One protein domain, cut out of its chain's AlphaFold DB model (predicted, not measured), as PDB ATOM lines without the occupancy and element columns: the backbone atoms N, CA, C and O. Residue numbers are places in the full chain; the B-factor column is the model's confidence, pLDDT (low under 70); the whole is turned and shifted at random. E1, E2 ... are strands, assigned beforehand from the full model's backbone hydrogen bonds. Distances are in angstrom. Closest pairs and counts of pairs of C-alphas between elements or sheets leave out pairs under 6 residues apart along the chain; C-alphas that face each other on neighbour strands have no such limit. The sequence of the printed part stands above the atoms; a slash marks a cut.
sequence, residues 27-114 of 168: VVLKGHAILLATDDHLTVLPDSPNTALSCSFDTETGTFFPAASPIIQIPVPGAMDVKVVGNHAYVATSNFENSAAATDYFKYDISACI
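AT A GLANCE: This is residues 27 to 114 of the 168 residues of an uncharacterized protein of Nitrosomonas aestuarii (UniProt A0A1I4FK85). A four-stranded sheet, E1 E2 E3 E6, is partly face to face with a strongly twisted three-stranded sheet, E7 E8 E9, and with the small hairpin of E4 and E5. The long hairpin of E8 and E9 reaches one end of the longest axis with its turn near Asn 98. The 88 printed residues have nine named strands, E1 to E9, and no named helix; each sheet is antiparallel and the class is all strand. The whole is compact, radius of gyration of the C-alphas 13.2 A, yet elongated, 44 by 25 by 22 A.

IN THESE COORDINATES: E1, residues 27 to 29, begins at C-alpha 27 (165.850, 164.312, 111.585). E2 is residues 33 to 38, E3 41 to 46, E4 53 to 58, E5 63 to 69, E6 72 to 75 and E7 79 to 85, 17.4 A long. E8, 88 to 97, measures 27.3 A; E9, 100 to 109, measures 29.7 A and ends at C-alpha 109 (157.128, 152.085, 112.568).

HOW THE PARTS SIT: E1 E2 E3 form a meander, each strand the antiparallel neighbour of the one before, with N 27 and O 35 2.9 A apart and N 36 and O 43 2.9 A. E6 is the antiparallel neighbour of E3, with N 44 and O 72 within hydrogen-bond range at 2.8 A. The three sheets form a stack, face to face in turn. The closest C-alphas of E2 and E7 are Ala 37 and Asp 81, 5.2 A; those of E4 and E6 are Ser 56 and Ile 72, 6.7 A. E4 and E5 pair at N 55 and O 67, 2.9 A. E7 E8 E9 form a second meander, N 83 to O 90 2.8 A and N 91 to O 106 2.8 A. E6 and E7 are apart.

THE WHOLE: The C-alphas farthest apart, Asn 50 and Asn 98, are 45.4 A apart. The printed part has no cut, and no link is long. Residues 28 to 31 are under 70 in pLDDT; the mean of the printed part is 87.1.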
ATOM      1  N   VAL A  27     165.208 165.629 111.609       78.25
ATOM      2  CA  VAL A  27     165.850 164.312 111.585       78.25
ATOM      3  C   VAL A  27     165.925 163.809 110.164       78.25
ATOM      4  O   VAL A  27     164.920 163.589 109.505       78.25
ATOM      5  N   VAL A  28     167.140 163.552 109.702       68.06
ATOM      6  CA  VAL A  28     167.370 162.997 108.371       68.06
ATOM      7  C   VAL A  28     167.512 161.479 108.477       68.06
ATOM      8  O   VAL A  28     168.472 160.974 109.068       68.06
ATOM      9  N   LEU A  29     166.574 160.740 107.877       67.19
ATOM     10  CA  LEU A  29     166.777 159.345 107.486       67.19
ATOM     11  C   LEU A  29     167.706 159.351 106.276       67.19
ATOM     12  O   LEU A  29     167.295 159.570 105.138       67.19
ATOM     13  N   LYS A  30     168.990 159.185 106.583       59.38
ATOM     14  CA  LYS A  30     170.133 159.136 105.664       59.38
ATOM     15  C   LYS A  30     169.765 158.888 104.192       59.38
ATOM     16  O   LYS A  30     169.478 157.758 103.815       59.38
ATOM     17  N   GLY A  31     169.844 159.961 103.398       57.47
ATOM     18  CA  GLY A  31     169.858 159.938 101.933       57.47
ATOM     19  C   GLY A  31     168.546 159.566 101.242       57.47
ATOM     20  O   GLY A  31     168.589 159.252 100.059       57.47
ATOM     21  N   HIS A  32     167.415 159.530 101.963       70.06
ATOM     22  CA  HIS A  32     166.131 159.147 101.361       70.06
ATOM     23  C   HIS A  32     164.916 159.861 101.943       70.06
ATOM     24  O   HIS A  32     163.953 160.101 101.215       70.06
ATOM     25  N   ALA A  33     164.928 160.196 103.238       84.56
ATOM     26  CA  ALA A  33     163.824 160.934 103.830       84.56
ATOM     27  C   ALA A  33     164.266 161.905 104.928       84.56
ATOM     28  O   ALA A  33     165.206 161.665 105.682       84.56
ATOM     29  N   ILE A  34     163.543 163.001 105.054       88.31
ATOM     30  CA  ILE A  34     163.720 164.036 106.062       88.31
ATOM     31  C   ILE A  34     162.428 164.085 106.870       88.31
ATOM     32  O   ILE A  34     161.353 164.256 106.303       88.31
ATOM     33  N   LEU A  35     162.531 163.913 108.184       91.12
ATOM     34  CA  LEU A  35     161.426 164.002 109.130       91.12
ATOM     35  C   LEU A  35     161.504 165.350 109.841       91.12
ATOM     36  O   LEU A  35     162.552 165.721 110.377       91.12
ATOM     37  N   LEU A  36     160.376 166.047 109.854       91.88
ATOM     38  CA  LEU A  36     160.175 167.338 110.504       91.88
ATOM     39  C   LEU A  36     158.955 167.233 111.417       91.88
ATOM     40  O   LEU A  36     157.944 166.658 111.009       91.88
ATOM     41  N   ALA A  37     159.052 167.758 112.634       91.50
ATOM     42  CA  ALA A  37     158.006 167.671 113.646       91.50
ATOM     43  C   ALA A  37     157.639 169.081 114.119       91.50
ATOM     44  O   ALA A  37     158.108 169.535 115.158       91.50
ATOM     45  N   THR A  38     156.783 169.749 113.347       86.19
ATOM     46  CA  THR A  38     156.376 171.147 113.552       86.19
ATOM     47  C   THR A  38     154.911 171.342 113.195       86.19
ATOM     48  O   THR A  38     154.323 170.536 112.474       86.19
ATOM     49  N   ASP A  39     154.336 172.445 113.676       84.50
ATOM     50  CA  ASP A  39     153.013 172.940 113.287       84.50
ATOM     51  C   ASP A  39     151.910 171.880 113.421       84.50
ATOM     52  O   ASP A  39     151.065 171.745 112.542       84.50
ATOM     53  N   ASP A  40     151.937 171.102 114.509       90.75
ATOM     54  CA  ASP A  40     151.011 169.992 114.780       90.75
ATOM     55  C   ASP A  40     151.086 168.829 113.771       90.75
ATOM     56  O   ASP A  40     150.118 168.084 113.598       90.75
ATOM     57  N   HIS A  41     152.227 168.648 113.096       93.31
ATOM     58  CA  HIS A  41     152.428 167.589 112.109       93.31
ATOM     59  C   HIS A  41     153.794 166.905 112.230       93.31
ATOM     60  O   HIS A  41     154.814 167.528 112.515       93.31
ATOM     61  N   LEU A  42     153.824 165.613 111.895       93.81
ATOM     62  CA  LEU A  42     155.019 164.939 111.396       93.81
ATOM     63  C   LEU A  42     154.996 165.002 109.863       93.81
ATOM     64  O   LEU A  42     154.120 164.419 109.223       93.81
ATOM     65  N   THR A  43     155.972 165.687 109.275       93.94
ATOM     66  CA  THR A  43     156.169 165.754 107.825       93.94
ATOM     67  C   THR A  43     157.349 164.878 107.423       93.94
ATOM     68  O   THR A  43     158.423 164.979 108.014       93.94
ATOM     69  N   VAL A  44     157.163 164.038 106.404       92.50
ATOM     70  CA  VAL A  44     158.222 163.240 105.777       92.50
ATOM     71  C   VAL A  44     158.421 163.745 104.351       92.50
ATOM     72  O   VAL A  44     157.493 163.715 103.541       92.50
ATOM     73  N   LEU A  45     159.622 164.228 104.055       90.62
ATOM     74  CA  LEU A  45     160.038 164.736 102.747       90.62
ATOM     75  C   LEU A  45     161.094 163.809 102.146       90.62
ATOM     76  O   LEU A  45     161.869 163.240 102.909       90.62
ATOM     77  N   PRO A  46     161.189 163.673 100.820       87.06
ATOM     78  CA  PRO A  46     162.357 163.078 100.191       87.06
ATOM     79  C   PRO A  46     163.581 163.966 100.439       87.06
ATOM     80  O   PRO A  46     163.469 165.181 100.612       87.06
ATOM     81  N   ASP A  47     164.764 163.365 100.455       79.12
ATOM     82  CA  ASP A  47     166.024 164.093 100.616       79.12
ATOM     83  C   ASP A  47     166.467 164.830  99.333       79.12
ATOM     84  O   ASP A  47     167.298 165.734  99.394       79.12
ATOM     85  N   SER A  48     165.872 164.483  98.186       78.44
ATOM     86  CA  SER A  48     166.042 165.160  96.903       78.44
ATOM     87  C   SER A  48     164.690 165.548  96.288       78.44
ATOM     88  O   SER A  48     163.750 164.750  96.285       78.44
ATOM     89  N   PRO A  49     164.567 166.752  95.692       72.94
ATOM     90  CA  PRO A  49     163.315 167.228  95.095       72.94
ATOM     91  C   PRO A  49     162.876 166.428  93.859       72.94
ATOM     92  O   PRO A  49     161.736 166.553  93.420       72.94
ATOM     93  N   ASN A  50     163.772 165.618  93.285       77.06
ATOM     94  CA  ASN A  50     163.509 164.819  92.085       77.06
ATOM     95  C   ASN A  50     163.188 163.349  92.400       77.06
ATOM     96  O   ASN A  50     163.035 162.545  91.481       77.06
ATOM     97  N   THR A  51     163.117 162.981  93.677       80.75
ATOM     98  CA  THR A  51     162.881 161.606  94.131       80.75
ATOM     99  C   THR A  51     161.617 161.534  94.974       80.75
ATOM    100  O   THR A  51     161.332 162.449  95.739       80.75
ATOM    101  N   ALA A  52     160.861 160.443  94.850       85.62
ATOM    102  CA  ALA A  52     159.754 160.142  95.753       85.62
ATOM    103  C   ALA A  52     160.246 159.303  96.944       85.62
ATOM    104  O   ALA A  52     161.223 158.561  96.824       85.62
ATOM    105  N   LEU A  53     159.530 159.378  98.063       88.56
ATOM    106  CA  LEU A  53     159.679 158.455  99.187       88.56
ATOM    107  C   LEU A  53     159.340 157.026  98.748       88.56
ATOM    108  O   LEU A  53     158.471 156.827  97.901       88.56
ATOM    109  N   SER A  54     159.971 156.031  99.372       87.56
ATOM    110  CA  SER A  54     159.664 154.606  99.166       87.56
ATOM    111  C   SER A  54     158.435 154.114  99.940       87.56
ATOM    112  O   SER A  54     158.067 152.942  99.836       87.56
ATOM    113  N   CYS A  55     157.810 154.990 100.729       91.62
ATOM    114  CA  CYS A  55     156.650 154.679 101.552       91.62
ATOM    115  C   CYS A  55     155.483 155.654 101.357       91.62
ATOM    116  O   CYS A  55     155.630 156.764 100.837       91.62
ATOM    117  N   SER A  56     154.319 155.236 101.840       94.69
ATOM    118  CA  SER A  56     153.146 156.072 102.088       94.69
ATOM    119  C   SER A  56     152.623 155.821 103.502       94.69
ATOM    120  O   SER A  56     153.097 154.913 104.190       94.69
ATOM    121  N   PHE A  57     151.673 156.641 103.943       95.94
ATOM    122  CA  PHE A  57     151.045 156.533 105.253       95.94
ATOM    123  C   PHE A  57     149.538 156.363 105.114       95.94
ATOM    124  O   PHE A  57     148.873 157.133 104.423       95.94
ATOM    125  N   ASP A  58     149.010 155.352 105.789       94.88
ATOM    126  CA  ASP A  58     147.583 155.101 105.886       94.88
ATOM    127  C   ASP A  58     147.050 155.734 107.173       94.88
ATOM    128  O   ASP A  58     147.386 155.320 108.283       94.88
ATOM    129  N   THR A  59     146.209 156.753 107.015       91.38
ATOM    130  CA  THR A  59     145.603 157.494 108.124       91.38
ATOM    131  C   THR A  59     144.541 156.702 108.881       91.38
ATOM    132  O   THR A  59     144.272 157.030 110.033       91.38
ATOM    133  N   GLU A  60     143.921 155.693 108.263       91.88
ATOM    134  CA  GLU A  60     142.899 154.873 108.924       91.88
ATOM    135  C   GLU A  60     143.541 153.872 109.884       91.88
ATOM    136  O   GLU A  60     143.071 153.686 111.007       91.88
ATOM    137  N   THR A  61     144.640 153.247 109.456       92.19
ATOM    138  CA  THR A  61     145.379 152.273 110.272       92.19
ATOM    139  C   THR A  61     146.484 152.907 111.115       92.19
ATOM    140  O   THR A  61     146.930 152.303 112.091       92.19
ATOM    141  N   GLY A  62     146.925 154.117 110.767       92.25
ATOM    142  CA  GLY A  62     148.027 154.819 111.421       92.25
ATOM    143  C   GLY A  62     149.398 154.209 111.116       92.25
ATOM    144  O   GLY A  62     150.291 154.264 111.964       92.25
ATOM    145  N   THR A  63     149.565 153.585 109.944       93.81
ATOM    146  CA  THR A  63     150.767 152.806 109.607       93.81
ATOM    147  C   THR A  63     151.433 153.251 108.310       93.81
ATOM    148  O   THR A  63     150.781 153.699 107.367       93.81
ATOM    149  N   PHE A  64     152.761 153.113 108.259       94.38
ATOM    150  CA  PHE A  64     153.523 153.268 107.025       94.38
ATOM    151  C   PHE A  64     153.535 151.963 106.232       94.38
ATOM    152  O   PHE A  64     153.706 150.883 106.799       94.38
ATOM    153  N   PHE A  65     153.419 152.067 104.910       93.69
ATOM    154  CA  PHE A  65     153.457 150.924 104.001       93.69
ATOM    155  C   PHE A  65     154.282 151.231 102.738       93.69
ATOM    156  O   PHE A  65     154.441 152.404 102.385       93.69
ATOM    157  N   PRO A  66     154.829 150.212 102.046       92.00
ATOM    158  CA  PRO A  66     155.619 150.423 100.831       92.00
ATOM    159  C   PRO A  66     154.764 150.987  99.687       92.00
ATOM    160  O   PRO A  66     153.833 150.330  99.222       92.00
ATOM    161  N   ALA A  67     155.078 152.199  99.232       91.38
ATOM    162  CA  ALA A  67     154.414 152.895  98.126       91.38
ATOM    163  C   ALA A  67     155.180 154.178  97.779       91.38
ATOM    164  O   ALA A  67     155.826 154.754  98.640       91.38
ATOM    165  N   ALA A  68     155.097 154.668  96.542       89.44
ATOM    166  CA  ALA A  68     155.748 155.927  96.181       89.44
ATOM    167  C   ALA A  68     154.910 157.137  96.628       89.44
ATOM    168  O   ALA A  68     153.759 157.260  96.205       89.44
ATOM    169  N   SER A  69     155.496 158.050  97.411       90.94
ATOM    170  CA  SER A  69     154.831 159.297  97.834       90.94
ATOM    171  C   SER A  69     155.740 160.514  97.661       90.94
ATOM    172  O   SER A  69     156.921 160.436  97.995       90.94
ATOM    173  N   PRO A  70     155.230 161.662  97.178       90.31
ATOM    174  CA  PRO A  70     156.041 162.869  97.054       90.31
ATOM    175  C   PRO A  70     156.357 163.496  98.417       90.31
ATOM    176  O   PRO A  70     157.480 163.917  98.638       90.31
ATOM    177  N   ILE A  71     155.372 163.567  99.314       91.62
ATOM    178  CA  ILE A  71     155.457 164.093 100.684       91.62
ATOM    179  C   ILE A  71     154.415 163.330 101.506       91.62
ATOM    180  O   ILE A  71     153.350 162.993 100.982       91.62
ATOM    181  N   ILE A  72     154.697 163.078 102.781       94.56
ATOM    182  CA  ILE A  72     153.726 162.543 103.741       94.56
ATOM    183  C   ILE A  72     153.533 163.575 104.853       94.56
ATOM    184  O   ILE A  72     154.513 164.084 105.393       94.56
ATOM    185  N   GLN A  73     152.281 163.867 105.212       94.38
ATOM    186  CA  GLN A  73     151.936 164.727 106.347       94.38
ATOM    187  C   GLN A  73     150.984 163.983 107.278       94.38
ATOM    188  O   GLN A  73     149.913 163.544 106.859       94.38
ATOM    189  N   ILE A  74     151.385 163.840 108.538       94.94
ATOM    190  CA  ILE A  74     150.638 163.117 109.566       94.94
ATOM    191  C   ILE A  74     150.283 164.116 110.666       94.94
ATOM    192  O   ILE A  74     151.203 164.688 111.251       94.94
ATOM    193  N   PRO A  75     148.994 164.339 110.973       94.25
ATOM    194  CA  PRO A  75     148.597 165.191 112.088       94.25
ATOM    195  C   PRO A  75     149.080 164.601 113.417       94.25
ATOM    196  O   PRO A  75     148.719 163.482 113.781       94.25
ATOM    197  N   VAL A  76     149.892 165.366 114.141       92.69
ATOM    198  CA  VAL A  76     150.419 165.039 115.467       92.69
ATOM    199  C   VAL A  76     150.348 166.307 116.328       92.69
ATOM    200  O   VAL A  76     151.299 167.091 116.344       92.69
ATOM    201  N   PRO A  77     149.225 166.546 117.030       91.56
ATOM    202  CA  PRO A  77     149.052 167.744 117.847       91.56
ATOM    203  C   PRO A  77     150.170 167.918 118.878       91.56
ATOM    204  O   PRO A  77     150.506 166.983 119.612       91.56
ATOM    205  N   GLY A  78     150.741 169.118 118.922       89.62
ATOM    206  CA  GLY A  78     151.838 169.484 119.805       89.62
ATOM    207  C   GLY A  78     153.207 168.955 119.377       89.62
ATOM    208  O   GLY A  78     154.128 169.023 120.191       89.62
ATOM    209  N   ALA A  79     153.363 168.405 118.164       91.00
ATOM    210  CA  ALA A  79     154.648 167.924 117.650       91.00
ATOM    211  C   ALA A  79     155.740 169.000 117.745       91.00
ATOM    212  O   ALA A  79     155.536 170.139 117.327       91.00
ATOM    213  N   MET A  80     156.887 168.622 118.316       88.88
ATOM    214  CA  MET A  80     157.987 169.557 118.595       88.88
ATOM    215  C   MET A  80     159.391 169.027 118.286       88.88
ATOM    216  O   MET A  80     160.353 169.792 118.255       88.88
ATOM    217  N   ASP A  81     159.547 167.707 118.220       89.06
ATOM    218  CA  ASP A  81     160.827 167.042 118.006       89.06
ATOM    219  C   ASP A  81     160.540 165.633 117.501       89.06
ATOM    220  O   ASP A  81     159.520 165.022 117.830       89.06
ATOM    221  N   VAL A  82     161.463 165.089 116.729       90.88
ATOM    222  CA  VAL A  82     161.415 163.707 116.276       90.88
ATOM    223  C   VAL A  82     162.764 163.061 116.526       90.88
ATOM    224  O   VAL A  82     163.815 163.682 116.436       90.88
ATOM    225  N   LYS A  83     162.757 161.777 116.872       88.38
ATOM    226  CA  LYS A  83     163.963 160.967 117.019       88.38
ATOM    227  C   LYS A  83     163.751 159.615 116.376       88.38
ATOM    228  O   LYS A  83     162.769 158.939 116.654       88.38
ATOM    229  N   VAL A  84     164.720 159.173 115.587       86.50
ATOM    230  CA  VAL A  84     164.695 157.838 114.986       86.50
ATOM    231  C   VAL A  84     165.601 156.891 115.769       86.50
ATOM    232  O   VAL A  84     166.756 157.216 116.054       86.50
ATOM    233  N   VAL A  85     165.081 155.715 116.125       82.81
ATOM    234  CA  VAL A  85     165.836 154.626 116.760       82.81
ATOM    235  C   VAL A  85     165.463 153.304 116.091       82.81
ATOM    236  O   VAL A  85     164.342 152.812 116.231       82.81
ATOM    237  N   GLY A  86     166.418 152.710 115.371       84.00
ATOM    238  CA  GLY A  86     166.152 151.538 114.535       84.00
ATOM    239  C   GLY A  86     165.097 151.865 113.475       84.00
ATOM    240  O   GLY A  86     165.219 152.872 112.786       84.00
ATOM    241  N   ASN A  87     164.043 151.051 113.409       87.38
ATOM    242  CA  ASN A  87     162.939 151.221 112.458       87.38
ATOM    243  C   ASN A  87     161.801 152.105 112.979       87.38
ATOM    244  O   ASN A  87     160.707 152.078 112.428       87.38
ATOM    245  N   HIS A  88     162.014 152.852 114.063       90.25
ATOM    246  CA  HIS A  88     160.944 153.618 114.687       90.25
ATOM    247  C   HIS A  88     161.270 155.103 114.751       90.25
ATOM    248  O   HIS A  88     162.371 155.480 115.160       90.25
ATOM    249  N   ALA A  89     160.282 155.930 114.416       91.69
ATOM    250  CA  ALA A  89     160.278 157.358 114.686       91.69
ATOM    251  C   ALA A  89     159.471 157.633 115.961       91.69
ATOM    252  O   ALA A  89     158.338 157.178 116.104       91.69
ATOM    253  N   TYR A  90     160.071 158.373 116.884       92.62
ATOM    254  CA  TYR A  90     159.475 158.845 118.127       92.62
ATOM    255  C   TYR A  90     159.266 160.350 117.993       92.62
ATOM    256  O   TYR A  90     160.247 161.087 117.944       92.62
ATOM    257  N   VAL A  91     158.016 160.791 117.898       93.62
ATOM    258  CA  VAL A  91     157.650 162.206 117.778       93.62
ATOM    259  C   VAL A  91     157.262 162.707 119.156       93.62
ATOM    260  O   VAL A  91     156.245 162.275 119.687       93.62
ATOM    261  N   ALA A  92     158.079 163.572 119.746       91.81
ATOM    262  CA  ALA A  92     157.756 164.210 121.011       91.81
ATOM    263  C   ALA A  92     156.673 165.269 120.796       91.81
ATOM    264  O   ALA A  92     156.716 166.028 119.822       91.81
ATOM    265  N   THR A  93     155.732 165.340 121.731       91.75
ATOM    266  CA  THR A  93     154.661 166.331 121.739       91.75
ATOM    267  C   THR A  93     154.660 167.125 123.037       91.75
ATOM    268  O   THR A  93     155.088 166.631 124.081       91.75
ATOM    269  N   SER A  94     154.186 168.369 122.994       88.00
ATOM    270  CA  SER A  94     153.811 169.119 124.194       88.00
ATOM    271  C   SER A  94     152.511 169.848 123.977       88.00
ATOM    272  O   SER A  94     152.400 170.684 123.084       88.00
ATOM    273  N   ASN A  95     151.595 169.626 124.908       83.62
ATOM    274  CA  ASN A  95     150.357 170.372 125.010       83.62
ATOM    275  C   ASN A  95     150.352 171.172 126.313       83.62
ATOM    276  O   ASN A  95     150.925 170.759 127.323       83.62
ATOM    277  N   PHE A  96     149.706 172.335 126.299       79.25
ATOM    278  CA  PHE A  96     149.479 173.102 127.518       79.25
ATOM    279  C   PHE A  96     148.196 172.618 128.184       79.25
ATOM    280  O   PHE A  96     147.096 172.971 127.767       79.25
ATOM    281  N   GLU A  97     148.342 171.846 129.254       74.50
ATOM    282  CA  GLU A  97     147.229 171.429 130.099       74.50
ATOM    283  C   GLU A  97     147.326 172.142 131.444       74.50
ATOM    284  O   GLU A  97     148.362 172.123 132.104       74.50
ATOM    285  N   ASN A  98     146.245 172.800 131.874       77.56
ATOM    286  CA  ASN A  98     146.179 173.469 133.180       77.56
ATOM    287  C   ASN A  98     147.355 174.431 133.467       77.56
ATOM    288  O   ASN A  98     147.808 174.548 134.603       77.56
ATOM    289  N   SER A  99     147.833 175.154 132.446       75.81
ATOM    290  CA  SER A  99     148.993 176.067 132.526       75.81
ATOM    291  C   SER A  99     150.351 175.390 132.781       75.81
ATOM    292  O   SER A  99     151.306 176.065 133.164       75.81
ATOM    293  N   ALA A 100     150.463 174.082 132.541       75.38
ATOM    294  CA  ALA A 100     151.715 173.334 132.552       75.38
ATOM    295  C   ALA A 100     151.926 172.622 131.206       75.38
ATOM    296  O   ALA A 100     150.969 172.220 130.547       75.38
ATOM    297  N   ALA A 101     153.186 172.474 130.793       76.88
ATOM    298  CA  ALA A 101     153.525 171.667 129.628       76.88
ATOM    299  C   ALA A 101     153.403 170.179 129.994       76.88
ATOM    300  O   ALA A 101     154.128 169.693 130.865       76.88
ATOM    301  N   ALA A 102     152.486 169.474 129.338       83.69
ATOM    302  CA  ALA A 102     152.381 168.025 129.377       83.69
ATOM    303  C   ALA A 102     153.092 167.463 128.142       83.69
ATOM    304  O   ALA A 102     152.668 167.721 127.016       83.69
ATOM    305  N   THR A 103     154.190 166.737 128.360       86.56
ATOM    306  CA  THR A 103     154.988 166.134 127.284       86.56
ATOM    307  C   THR A 103     154.639 164.665 127.098       86.56
ATOM    308  O   THR A 103     154.666 163.915 128.077       86.56
ATOM    309  N   ASP A 104     154.407 164.248 125.860       91.19
ATOM    310  CA  ASP A 104     154.174 162.850 125.482       91.19
ATOM    311  C   ASP A 104     154.965 162.506 124.207       91.19
ATOM    312  O   ASP A 104     155.770 163.311 123.726       91.19
ATOM    313  N   TYR A 105     154.796 161.299 123.666       92.00
ATOM    314  CA  TYR A 105     155.333 160.941 122.362       92.00
ATOM    315  C   TYR A 105     154.441 159.981 121.570       92.00
ATOM    316  O   TYR A 105     153.847 159.046 122.102       92.00
ATOM    317  N   PHE A 106     154.447 160.146 120.249       93.50
ATOM    318  CA  PHE A 106     153.921 159.163 119.306       93.50
ATOM    319  C   PHE A 106     155.048 158.286 118.774       93.50
ATOM    320  O   PHE A 106     156.163 158.753 118.535       93.50
ATOM    321  N   LYS A 107     154.759 157.000 118.577       94.44
ATOM    322  CA  LYS A 107     155.700 156.035 118.011       94.44
ATOM    323  C   LYS A 107     155.160 155.514 116.685       94.44
ATOM    324  O   LYS A 107     154.108 154.883 116.668       94.44
ATOM    325  N   TYR A 108     155.931 155.689 115.618       94.31
ATOM    326  CA  TYR A 108     155.644 155.144 114.294       94.31
ATOM    327  C   TYR A 108     156.686 154.100 113.902       94.31
ATOM    328  O   TYR A 108     157.881 154.315 114.112       94.31
ATOM    329  N   ASP A 109     156.248 152.979 113.326       92.50
ATOM    330  CA  ASP A 109     157.128 152.085 112.568       92.50
ATOM    331  C   ASP A 109     157.313 152.673 111.167       92.50
ATOM    332  O   ASP A 109     156.348 152.847 110.428       92.50
ATOM    333  N   ILE A 110     158.551 153.021 110.839       90.94
ATOM    334  CA  ILE A 110     158.954 153.659 109.583       90.94
ATOM    335  C   ILE A 110     159.793 152.715 108.717       90.94
ATOM    336  O   ILE A 110     160.460 153.168 107.793       90.94
ATOM    337  N   SER A 111     159.786 151.407 108.997       88.38
ATOM    338  CA  SER A 111     160.542 150.402 108.234       88.38
ATOM    339  C   SER A 111     160.281 150.469 106.728       88.38
ATOM    340  O   SER A 111     161.226 150.368 105.957       88.38
ATOM    341  N   ALA A 112     159.045 150.735 106.300       89.19
ATOM    342  CA  ALA A 112     158.714 150.915 104.882       89.19
ATOM    343  C   ALA A 112     159.386 152.149 104.238       89.19
ATOM    344  O   ALA A 112     159.575 152.195 103.021       89.19
ATOM    345  N   CYS A 113     159.728 153.162 105.040       85.81
ATOM    346  CA  CYS A 113     160.388 154.396 104.601       85.81
ATOM    347  C   CYS A 113     161.916 154.327 104.674       85.81
ATOM    348  O   CYS A 113     162.591 155.238 104.197       85.81
ATOM    349  N   ILE A 114     162.469 153.296 105.318       78.50
ATOM    350  CA  ILE A 114     163.910 153.095 105.448       78.50
ATOM    351  C   ILE A 114     164.336 152.104 104.355       78.50
ATOM    352  O   ILE A 114     163.716 151.050 104.226       78.50
TER     353      ILE A 114